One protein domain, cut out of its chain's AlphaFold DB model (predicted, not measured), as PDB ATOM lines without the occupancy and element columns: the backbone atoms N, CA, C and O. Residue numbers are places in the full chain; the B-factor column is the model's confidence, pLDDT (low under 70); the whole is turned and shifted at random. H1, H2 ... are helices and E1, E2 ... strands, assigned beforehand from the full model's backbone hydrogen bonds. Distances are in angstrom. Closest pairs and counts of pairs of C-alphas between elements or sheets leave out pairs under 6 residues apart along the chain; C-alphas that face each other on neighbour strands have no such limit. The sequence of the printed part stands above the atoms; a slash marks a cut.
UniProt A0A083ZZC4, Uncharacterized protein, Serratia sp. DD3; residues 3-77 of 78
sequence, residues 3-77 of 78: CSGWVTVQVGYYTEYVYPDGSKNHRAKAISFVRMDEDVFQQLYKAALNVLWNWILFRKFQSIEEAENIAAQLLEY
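What this domain is: This is residues 3 to 77 of the 78 residues of an uncharacterized protein of Serratia sp. DD3 (UniProt A0A083ZZC4). A hairpin of two strands, E1 and E2, makes one end of a flat, loosely joined model, with the short helix H1 packed between the base of the hairpin and the long helix H2. At the other end H3 folds back loosely beside H2, with little contact. The printed part has 75 residues, with three named helices and two named strands in the order H1, E1, E2, H2, H3; the sheet, order E1 - E2, is antiparallel and the class is mostly helix. The whole is loose, with a radius of gyration of the C-alphas of 15.8 A and spans of 49 by 35 by 13 A.

Where its parts are: E1 is residues 14 to 18, 12.8 A long, and E2 is residues 24 to 28, 13.3 A. H1 is residues 3 to 10, 10.6 A, beginning at C-alpha 3 (-38.066, 23.405, 30.671). H2, residues 38 to 57, spans 28.3 A from C-alpha 38 (-24.388, 33.768, 46.033). H3, residues 64 to 75, spans 16.4 A to C-alpha 75 (-36.877, 41.460, 30.698).

How they stand to each other: E1 and E2 form a hairpin at 158 degrees, with N 15 and O 27 at 2.9 A and N 17 and O 25 at 2.8 A, within hydrogen-bond range. The closest C-alphas of H1 and E2, Val 9 and Ala 28, are 5.2 A apart. H1 touches H2, about perpendicular at 75 degrees; the closest C-alphas, Val 7 and Ala 48, are 6.1 A apart, and H2 touches with residues 48 to 52 alone. H2 and H3 are close but not clearly touching, their closest C-alphas, Trp 53 and Leu 74, 8.0 A apart; they run opposite ways at a shallow tilt of 5 degrees. H1 and H3 are apart. In H1, H2 and H3 every O i to N i+4 pair is within hydrogen-bond range.

The domain as a whole: The two C-alphas farthest apart, Pro 20 and Glu 65, are 49.8 A apart. The printed part has no cut and no long link. Residues 34 to 40, of which 38 to 40 belong to H2, stand free. Mean pLDDT of the printed part is 86.2; residues 3 and 77 are under 70.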
ATOM      1  N   CYS A   3     -39.163  22.527  31.091       59.94
ATOM      2  CA  CYS A   3     -38.066  23.405  30.671       59.94
ATOM      3  C   CYS A   3     -36.940  23.521  31.705       59.94
ATOM      4  O   CYS A   3     -35.788  23.641  31.304       59.94
ATOM      5  N   SER A   4     -37.236  23.406  33.007       72.44
ATOM      6  CA  SER A   4     -36.214  23.511  34.060       72.44
ATOM      7  C   SER A   4     -35.093  22.479  33.886       72.44
ATOM      8  O   SER A   4     -33.929  22.860  33.836       72.44
ATOM      9  N   GLY A   5     -35.422  21.198  33.675       83.94
ATOM     10  CA  GLY A   5     -34.406  20.154  33.503       83.94
ATOM     11  C   GLY A   5     -33.557  20.336  32.241       83.94
ATOM     12  O   GLY A   5     -32.347  20.133  32.280       83.94
ATOM     13  N   TRP A   6     -34.166  20.766  31.133       88.50
ATOM     14  CA  TRP A   6     -33.425  21.040  29.900       88.50
ATOM     15  C   TRP A   6     -32.460  22.219  30.070       88.50
ATOM     16  O   TRP A   6     -31.284  22.072  29.749       88.50
ATOM     17  N   VAL A   7     -32.915  23.343  30.642       88.06
ATOM     18  CA  VAL A   7     -32.054  24.511  30.906       88.06
ATOM     19  C   VAL A   7     -30.888  24.122  31.813       88.06
ATOM     20  O   VAL A   7     -29.750  24.451  31.500       88.06
ATOM     21  N   THR A   8     -31.142  23.350  32.875       89.25
ATOM     22  CA  THR A   8     -30.109  22.841  33.789       89.25
ATOM     23  C   THR A   8     -29.033  22.014  33.072       89.25
ATOM     24  O   THR A   8     -27.849  22.146  33.383       89.25
ATOM     25  N   VAL A   9     -29.406  21.201  32.078       91.06
ATOM     26  CA  VAL A   9     -28.431  20.483  31.238       91.06
ATOM     27  C   VAL A   9     -27.655  21.453  30.343       91.06
ATOM     28  O   VAL A   9     -26.434  21.345  30.266       91.06
ATOM     29  N   GLN A  10     -28.326  22.418  29.705       90.62
ATOM     30  CA  GLN A  10     -27.674  23.387  28.810       90.62
ATOM     31  C   GLN A  10     -26.637  24.264  29.519       90.62
ATOM     32  O   GLN A  10     -25.619  24.606  28.927       90.62
ATOM     33  N   VAL A  11     -26.858  24.596  30.794       91.19
ATOM     34  CA  VAL A  11     -25.894  25.357  31.610       91.19
ATOM     35  C   VAL A  11     -24.797  24.481  32.229       91.19
ATOM     36  O   VAL A  11     -24.008  24.963  33.036       91.19
ATOM     37  N   GLY A  12     -24.732  23.190  31.877       89.56
ATOM     38  CA  GLY A  12     -23.674  22.271  32.312       89.56
ATOM     39  C   GLY A  12     -23.909  21.593  33.665       89.56
ATOM     40  O   GLY A  12     -23.053  20.850  34.144       89.56
ATOM     41  N   TYR A  13     -25.072  21.784  34.291       88.50
ATOM     42  CA  TYR A  13     -25.401  21.204  35.595       88.50
ATOM     43  C   TYR A  13     -26.058  19.830  35.447       88.50
ATOM     44  O   TYR A  13     -27.201  19.599  35.837       88.50
ATOM     45  N   TYR A  14     -25.321  18.872  34.896       92.25
ATOM     46  CA  TYR A  14     -25.804  17.508  34.701       92.25
ATOM     47  C   TYR A  14     -24.793  16.465  35.175       92.25
ATOM     48  O   TYR A  14     -23.639  16.761  35.489       92.25
ATOM     49  N   THR A  15     -25.257  15.224  35.263       91.31
ATOM     50  CA  THR A  15     -24.412  14.037  35.398       91.31
ATOM     51  C   THR A  15     -24.434  13.289  34.072       91.31
ATOM     52  O   THR A  15     -25.514  13.001  33.546       91.31
ATOM     53  N   GLU A  16     -23.254  13.016  33.511       94.25
ATOM     54  CA  GLU A  16     -23.107  12.161  32.331       94.25
ATOM     55  C   GLU A  16     -23.110  10.694  32.761       94.25
ATOM     56  O   GLU A  16     -22.332  10.283  33.619       94.25
ATOM     57  N   TYR A  17     -23.984   9.910  32.142       93.12
ATOM     58  CA  TYR A  17     -23.998   8.459  32.236       93.12
ATOM     59  C   TYR A  17     -23.537   7.896  30.899       93.12
ATOM     60  O   TYR A  17     -24.134   8.200  29.867       93.12
ATOM     61  N   VAL A  18     -22.481   7.085  30.933       94.75
ATOM     62  CA  VAL A  18     -21.972   6.359  29.767       94.75
ATOM     63  C   VAL A  18     -22.402   4.906  29.897       94.75
ATOM     64  O   VAL A  18     -22.128   4.263  30.914       94.75
ATOM     65  N   TYR A  19     -23.104   4.403  28.891       93.44
ATOM     66  CA  TYR A  19     -23.576   3.024  28.855       93.44
ATOM     67  C   TYR A  19     -22.541   2.101  28.191       93.44
ATOM     68  O   TYR A  19     -21.679   2.575  27.447       93.44
ATOM     69  N   PRO A  20     -22.615   0.775  28.422       94.25
ATOM     70  CA  PRO A  20     -21.683  -0.183  27.820       94.25
ATOM     71  C   PRO A  20     -21.679  -0.199  26.283       94.25
ATOM     72  O   PRO A  20     -20.686  -0.597  25.685       94.25
ATOM     73  N   ASP A  21     -22.764   0.242  25.645       93.81
ATOM     74  CA  ASP A  21     -22.878   0.388  24.187       93.81
ATOM     75  C   ASP A  21     -22.230   1.682  23.649       93.81
ATOM     76  O   ASP A  21     -22.272   1.951  22.450       93.81
ATOM     77  N   GLY A  22     -21.633   2.494  24.527       91.81
ATOM     78  CA  GLY A  22     -21.014   3.776  24.197       91.81
ATOM     79  C   GLY A  22     -21.994   4.948  24.115       91.81
ATOM     80  O   GLY A  22     -21.556   6.085  23.921       91.81
ATOM     81  N   SER A  23     -23.301   4.720  24.289       93.75
ATOM     82  CA  SER A  23     -24.282   5.802  24.330       93.75
ATOM     83  C   SER A  23     -24.127   6.650  25.599       93.75
ATOM     84  O   SER A  23     -23.639   6.193  26.639       93.75
ATOM     85  N   LYS A  24     -24.525   7.923  25.508       93.69
ATOM     86  CA  LYS A  24     -24.410   8.904  26.592       93.69
ATOM     87  C   LYS A  24     -25.763   9.503  26.934       93.69
ATOM     88  O   LYS A  24     -26.544   9.831  26.043       93.69
ATOM     89  N   ASN A  25     -26.017   9.696  28.222       91.50
ATOM     90  CA  ASN A  25     -27.212  10.373  28.713       91.50
ATOM     91  C   ASN A  25     -26.835  11.431  29.750       91.50
ATOM     92  O   ASN A  25     -26.089  11.161  30.691       91.50
ATOM     93  N   HIS A  26     -27.351  12.643  29.562       92.88
ATOM     94  CA  HIS A  26     -27.177  13.755  30.488       92.88
ATOM     95  C   HIS A  26     -28.438  13.912  31.325       92.88
ATOM     96  O   HIS A  26     -29.504  14.248  30.808       92.88
ATOM     97  N   ARG A  27     -28.315  13.698  32.637       90.69
ATOM     98  CA  ARG A  27     -29.411  13.949  33.578       90.69
ATOM     99  C   ARG A  27     -29.148  15.221  34.361       90.69
ATOM    100  O   ARG A  27     -28.109  15.335  35.006       90.69
ATOM    101  N   ALA A  28     -30.109  16.141  34.323       89.81
ATOM    102  CA  ALA A  28     -30.086  17.363  35.116       89.81
ATOM    103  C   ALA A  28     -29.853  17.052  36.600       89.81
ATOM    104  O   ALA A  28     -30.499  16.166  37.169       89.81
ATOM    105  N   LYS A  29     -28.946  17.795  37.235       86.62
ATOM    106  CA  LYS A  29     -28.774  17.753  38.686       86.62
ATOM    107  C   LYS A  29     -29.906  18.530  39.348       86.62
ATOM    108  O   LYS A  29     -30.280  19.606  38.890       86.62
ATOM    109  N   ALA A  30     -30.422  18.006  40.456       82.12
ATOM    110  CA  ALA A  30     -31.281  18.798  41.324       82.12
ATOM    111  C   ALA A  30     -30.431  19.896  41.977       82.12
ATOM    112  O   ALA A  30     -29.433  19.600  42.636       82.12
ATOM    113  N   ILE A  31     -30.814  21.154  41.776       77.56
ATOM    114  CA  ILE A  31     -30.122  22.310  42.346       77.56
ATOM    115  C   ILE A  31     -30.901  22.770  43.577       77.56
ATOM    116  O   ILE A  31     -32.099  23.035  43.502       77.56
ATOM    117  N   SER A  32     -30.223  22.851  44.722       79.75
ATOM    118  CA  SER A  32     -30.775  23.450  45.938       79.75
ATOM    119  C   SER A  32     -30.220  24.860  46.087       79.75
ATOM    120  O   SER A  32     -29.090  25.035  46.533       79.75
ATOM    121  N   PHE A  33     -31.019  25.863  45.721       75.50
ATOM    122  CA  PHE A  33     -30.614  27.271  45.799       75.50
ATOM    123  C   PHE A  33     -30.305  27.730  47.230       75.50
ATOM    124  O   PHE A  33     -29.423  28.546  47.437       75.50
ATOM    125  N   VAL A  34     -30.962  27.139  48.234       76.50
ATOM    126  CA  VAL A  34     -30.766  27.470  49.660       76.50
ATOM    127  C   VAL A  34     -29.345  27.163  50.152       76.50
ATOM    128  O   VAL A  34     -28.900  27.726  51.144       76.50
ATOM    129  N   ARG A  35     -28.640  26.241  49.491       77.88
ATOM    130  CA  ARG A  35     -27.292  25.795  49.877       77.88
ATOM    131  C   ARG A  35     -26.212  26.264  48.902       77.88
ATOM    132  O   ARG A  35     -25.105  25.737  48.947       77.88
ATOM    133  N   MET A  36     -26.556  27.159  47.982       83.19
ATOM    134  CA  MET A  36     -25.655  27.641  46.944       83.19
ATOM    135  C   MET A  36     -25.050  28.973  47.377       83.19
ATOM    136  O   MET A  36     -25.771  29.840  47.865       83.19
ATOM    137  N   ASP A  37     -23.741  29.125  47.190       90.62
ATOM    138  CA  ASP A  37     -23.074  30.412  47.381       90.62
ATOM    139  C   ASP A  37     -23.633  31.446  46.389       90.62
ATOM    140  O   ASP A  37     -23.982  31.112  45.252       90.62
ATOM    141  N   GLU A  38     -23.742  32.704  46.817       87.75
ATOM    142  CA  GLU A  38     -24.388  33.768  46.033       87.75
ATOM    143  C   GLU A  38     -23.712  33.978  44.667       87.75
ATOM    144  O   GLU A  38     -24.381  34.154  43.654       87.75
ATOM    145  N   ASP A  39     -22.384  33.901  44.597       90.25
ATOM    146  CA  ASP A  39     -21.634  34.037  43.346       90.25
ATOM    147  C   ASP A  39     -21.921  32.889  42.367       90.25
ATOM    148  O   ASP A  39     -22.045  33.112  41.157       90.25
ATOM    149  N   VAL A  40     -22.064  31.665  42.879       85.44
ATOM    150  CA  VAL A  40     -22.448  30.484  42.099       85.44
ATOM    151  C   VAL A  40     -23.893  30.618  41.625       85.44
ATOM    152  O   VAL A  40     -24.187  30.318  40.463       85.44
ATOM    153  N   PHE A  41     -24.781  31.122  42.484       86.44
ATOM    154  CA  PHE A  41     -26.168  31.401  42.130       86.44
ATOM    155  C   PHE A  41     -26.260  32.423  40.997       86.44
ATOM    156  O   PHE A  41     -26.879  32.131  39.976       86.44
ATOM    157  N   GLN A  42     -25.595  33.574  41.119       87.94
ATOM    158  CA  GLN A  42     -25.612  34.628  40.100       87.94
ATOM    159  C   GLN A  42     -25.066  34.141  38.751       87.94
ATOM    160  O   GLN A  42     -25.638  34.426  37.696       87.94
ATOM    161  N   GLN A  43     -23.986  33.352  38.761       88.50
ATOM    162  CA  GLN A  43     -23.432  32.754  37.544       88.50
ATOM    163  C   GLN A  43     -24.409  31.777  36.885       88.50
ATOM    164  O   GLN A  43     -24.643  31.854  35.675       88.50
ATOM    165  N   LEU A  44     -25.004  30.878  37.673       87.31
ATOM    166  CA  LEU A  44     -25.992  29.916  37.197       87.31
ATOM    167  C   LEU A  44     -27.247  30.621  36.661       87.31
ATOM    168  O   LEU A  44     -27.748  30.256  35.598       87.31
ATOM    169  N   TYR A  45     -27.726  31.640  37.371       86.50
ATOM    170  CA  TYR A  45     -28.887  32.438  36.999       86.50
ATOM    171  C   TYR A  45     -28.674  33.130  35.650       86.50
ATOM    172  O   TYR A  45     -29.458  32.948  34.717       86.50
ATOM    173  N   LYS A  46     -27.543  33.828  35.496       89.38
ATOM    174  CA  LYS A  46     -27.162  34.481  34.240       89.38
ATOM    175  C   LYS A  46     -27.018  33.484  33.087       89.38
ATOM    176  O   LYS A  46     -27.469  33.754  31.975       89.38
ATOM    177  N   ALA A  47     -26.408  32.324  33.334       90.44
ATOM    178  CA  ALA A  47     -26.268  31.279  32.322       90.44
ATOM    179  C   ALA A  47     -27.633  30.727  31.879       90.44
ATOM    180  O   ALA A  47     -27.870  30.563  30.681       90.44
ATOM    181  N   ALA A  48     -28.546  30.490  32.826       89.31
ATOM    182  CA  ALA A  48     -29.894  30.008  32.543       89.31
ATOM    183  C   ALA A  48     -30.695  31.024  31.719       89.31
ATOM    184  O   ALA A  48     -31.306  30.647  30.716       89.31
ATOM    185  N   LEU A  49     -30.631  32.310  32.083       88.31
ATOM    186  CA  LEU A  49     -31.241  33.387  31.304       88.31
ATOM    187  C   LEU A  49     -30.675  33.442  29.883       88.31
ATOM    188  O   LEU A  49     -31.450  33.469  28.934       88.31
ATOM    189  N   ASN A  50     -29.354  33.378  29.705       89.50
ATOM    190  CA  ASN A  50     -28.739  33.385  28.372       89.50
ATOM    191  C   ASN A  50     -29.209  32.217  27.488       89.50
ATOM    192  O   ASN A  50     -29.438  32.398  26.291       89.50
ATOM    193  N   VAL A  51     -29.362  31.014  28.052       90.56
ATOM    194  CA  VAL A  51     -29.903  29.854  27.322       90.56
ATOM    195  C   VAL A  51     -31.343  30.117  26.887       90.56
ATOM    196  O   VAL A  51     -31.687  29.876  25.729       90.56
ATOM    197  N   LEU A  52     -32.177  30.626  27.797       87.00
ATOM    198  CA  LEU A  52     -33.576  30.937  27.510       87.00
ATOM    199  C   LEU A  52     -33.708  32.039  26.455       87.00
ATOM    200  O   LEU A  52     -34.469  31.865  25.508       87.00
ATOM    201  N   TRP A  53     -32.921  33.112  26.564       86.56
ATOM    202  CA  TRP A  53     -32.855  34.195  25.581       86.56
ATOM    203  C   TRP A  53     -32.550  33.669  24.188       86.56
ATOM    204  O   TRP A  53     -33.338  33.871  23.267       86.56
ATOM    205  N   ASN A  54     -31.447  32.932  24.039       86.44
ATOM    206  CA  ASN A  54     -31.078  32.361  22.749       86.44
ATOM    207  C   ASN A  54     -32.188  31.454  22.211       86.44
ATOM    208  O   ASN A  54     -32.592  31.585  21.061       86.44
ATOM    209  N   TRP A  55     -32.735  30.570  23.046       86.25
ATOM    210  CA  TRP A  55     -33.779  29.649  22.610       86.25
ATOM    211  C   TRP A  55     -35.056  30.356  22.139       86.25
ATOM    212  O   TRP A  55     -35.645  29.951  21.135       86.25
ATOM    213  N   ILE A  56     -35.476  31.414  22.833       83.69
ATOM    214  CA  ILE A  56     -36.669  32.186  22.474       83.69
ATOM    215  C   ILE A  56     -36.433  32.970  21.186       83.69
ATOM    216  O   ILE A  56     -37.299  32.961  20.318       83.69
ATOM    217  N   LEU A  57     -35.248  33.559  21.005       77.00
ATOM    218  CA  LEU A  57     -34.894  34.281  19.779       77.00
ATOM    219  C   LEU A  57     -34.880  33.385  18.529       77.00
ATOM    220  O   LEU A  57     -35.115  33.873  17.427       77.00
ATOM    221  N   PHE A  58     -34.658  32.077  18.680       81.38
ATOM    222  CA  PHE A  58     -34.733  31.116  17.572       81.38
ATOM    223  C   PHE A  58     -36.149  30.577  17.295       81.38
ATOM    224  O   PHE A  58     -36.321  29.755  16.388       81.38
ATOM    225  N   ARG A  59     -37.182  31.009  18.032       80.38
ATOM    226  CA  ARG A  59     -38.571  30.634  17.726       80.38
ATOM    227  C   ARG A  59     -39.119  31.431  16.545       80.38
ATOM    228  O   ARG A  59     -38.771  32.582  16.314       80.38
ATOM    229  N   LYS A  60     -40.036  30.804  15.802       79.62
ATOM    230  CA  LYS A  60     -40.886  31.516  14.844       79.62
ATOM    231  C   LYS A  60     -42.045  32.155  15.601       79.62
ATOM    232  O   LYS A  60     -42.790  31.435  16.263       79.62
ATOM    233  N   PHE A  61     -42.191  33.465  15.463       84.94
ATOM    234  CA  PHE A  61     -43.311  34.233  16.002       84.94
ATOM    235  C   PHE A  61     -44.362  34.462  14.913       84.94
ATOM    236  O   PHE A  61     -44.027  34.534  13.727       84.94
ATOM    237  N   GLN A  62     -45.634  34.542  15.304       87.06
ATOM    238  CA  GLN A  62     -46.752  34.832  14.403       87.06
ATOM    239  C   GLN A  62     -46.795  36.324  14.035       87.06
ATOM    240  O   GLN A  62     -47.251  36.671  12.946       87.06
ATOM    241  N   SER A  63     -46.305  37.205  14.916       89.62
ATOM    242  CA  SER A  63     -46.232  38.654  14.703       89.62
ATOM    243  C   SER A  63     -45.065  39.299  15.464       89.62
ATOM    244  O   SER A  63     -44.474  38.695  16.359       89.62
ATOM    245  N   ILE A  64     -44.736  40.544  15.106       86.56
ATOM    246  CA  ILE A  64     -43.729  41.354  15.816       86.56
ATOM    247  C   ILE A  64     -44.197  41.653  17.247       86.56
ATOM    248  O   ILE A  64     -43.422  41.503  18.183       86.56
ATOM    249  N   GLU A  65     -45.476  41.984  17.424       91.25
ATOM    250  CA  GLU A  65     -46.078  42.263  18.733       91.25
ATOM    251  C   GLU A  65     -45.986  41.058  19.687       91.25
ATOM    252  O   GLU A  65     -45.716  41.217  20.875       91.25
ATOM    253  N   GLU A  66     -46.151  39.829  19.182       87.19
ATOM    254  CA  GLU A  66     -45.945  38.617  19.984       87.19
ATOM    255  C   GLU A  66     -44.488  38.505  20.461       87.19
ATOM    256  O   GLU A  66     -44.238  38.200  21.629       87.19
ATOM    257  N   ALA A  67     -43.527  38.787  19.578       85.94
ATOM    258  CA  ALA A  67     -42.109  38.767  19.921       85.94
ATOM    259  C   ALA A  67     -41.757  39.843  20.964       85.94
ATOM    260  O   ALA A  67     -41.050  39.547  21.927       85.94
ATOM    261  N   GLU A  68     -42.282  41.063  20.813       86.31
ATOM    262  CA  GLU A  68     -42.080  42.173  21.755       86.31
ATOM    263  C   GLU A  68     -42.680  41.873  23.133       86.31
ATOM    264  O   GLU A  68     -42.006  42.051  24.148       86.31
ATOM    265  N   ASN A  69     -43.901  41.333  23.184       87.81
ATOM    266  CA  ASN A  69     -44.553  40.950  24.438       87.81
ATOM    267  C   ASN A  69     -43.786  39.849  25.184       87.81
ATOM    268  O   ASN A  69     -43.662  39.895  26.410       87.81
ATOM    269  N   ILE A  70     -43.252  38.860  24.462       83.94
ATOM    270  CA  ILE A  70     -42.439  37.793  25.060       83.94
ATOM    271  C   ILE A  70     -41.092  38.347  25.545       83.94
ATOM    272  O   ILE A  70     -40.648  37.991  26.637       83.94
ATOM    273  N   ALA A  71     -40.459  39.237  24.777       82.88
ATOM    274  CA  ALA A  71     -39.229  39.904  25.194       82.88
ATOM    275  C   ALA A  71     -39.439  40.753  26.460       82.88
ATOM    276  O   ALA A  71     -38.615  40.690  27.368       82.88
ATOM    277  N   ALA A  72     -40.554  41.485  26.557       85.44
ATOM    278  CA  ALA A  72     -40.899  42.276  27.737       85.44
ATOM    279  C   ALA A  72     -41.077  41.399  28.985       85.44
ATOM    280  O   ALA A  72     -40.459  41.669  30.011       85.44
ATOM    281  N   GLN A  73     -41.827  40.296  28.874       82.56
ATOM    282  CA  GLN A  73     -41.997  39.345  29.980       82.56
ATOM    283  C   GLN A  73     -40.665  38.751  30.443       82.56
ATOM    284  O   GLN A  73     -40.493  38.501  31.626       82.56
ATOM    285  N   LEU A  74     -39.714  38.513  29.536       76.56
ATOM    286  CA  LEU A  74     -38.382  38.017  29.901       76.56
ATOM    287  C   LEU A  74     -37.524  39.081  30.582       76.56
ATOM    288  O   LEU A  74     -36.781  38.752  31.504       76.56
ATOM    289  N   LEU A  75     -37.613  40.333  30.126       79.50
ATOM    290  CA  LEU A  75     -36.877  41.460  30.698       79.50
ATOM    291  C   LEU A  75     -37.336  41.801  32.116       79.50
ATOM    292  O   LEU A  75     -36.515  42.239  32.908       79.50
ATOM    293  N   GLU A  76     -38.599  41.556  32.467       80.06
ATOM    294  CA  GLU A  76     -39.082  41.723  33.847       80.06
ATOM    295  C   GLU A  76     -38.362  40.817  34.863       80.06
ATOM    296  O   GLU A  76     -38.337  41.130  36.052       80.06
ATOM    297  N   TYR A  77     -37.760  39.711  34.410       65.81
ATOM    298  CA  TYR A  77     -36.993  38.792  35.256       65.81
ATOM    299  C   TYR A  77     -35.469  38.990  35.151       65.81
ATOM    300  O   TYR A  77     -34.731  38.277  35.832       65.81
TER     301      TYR A  77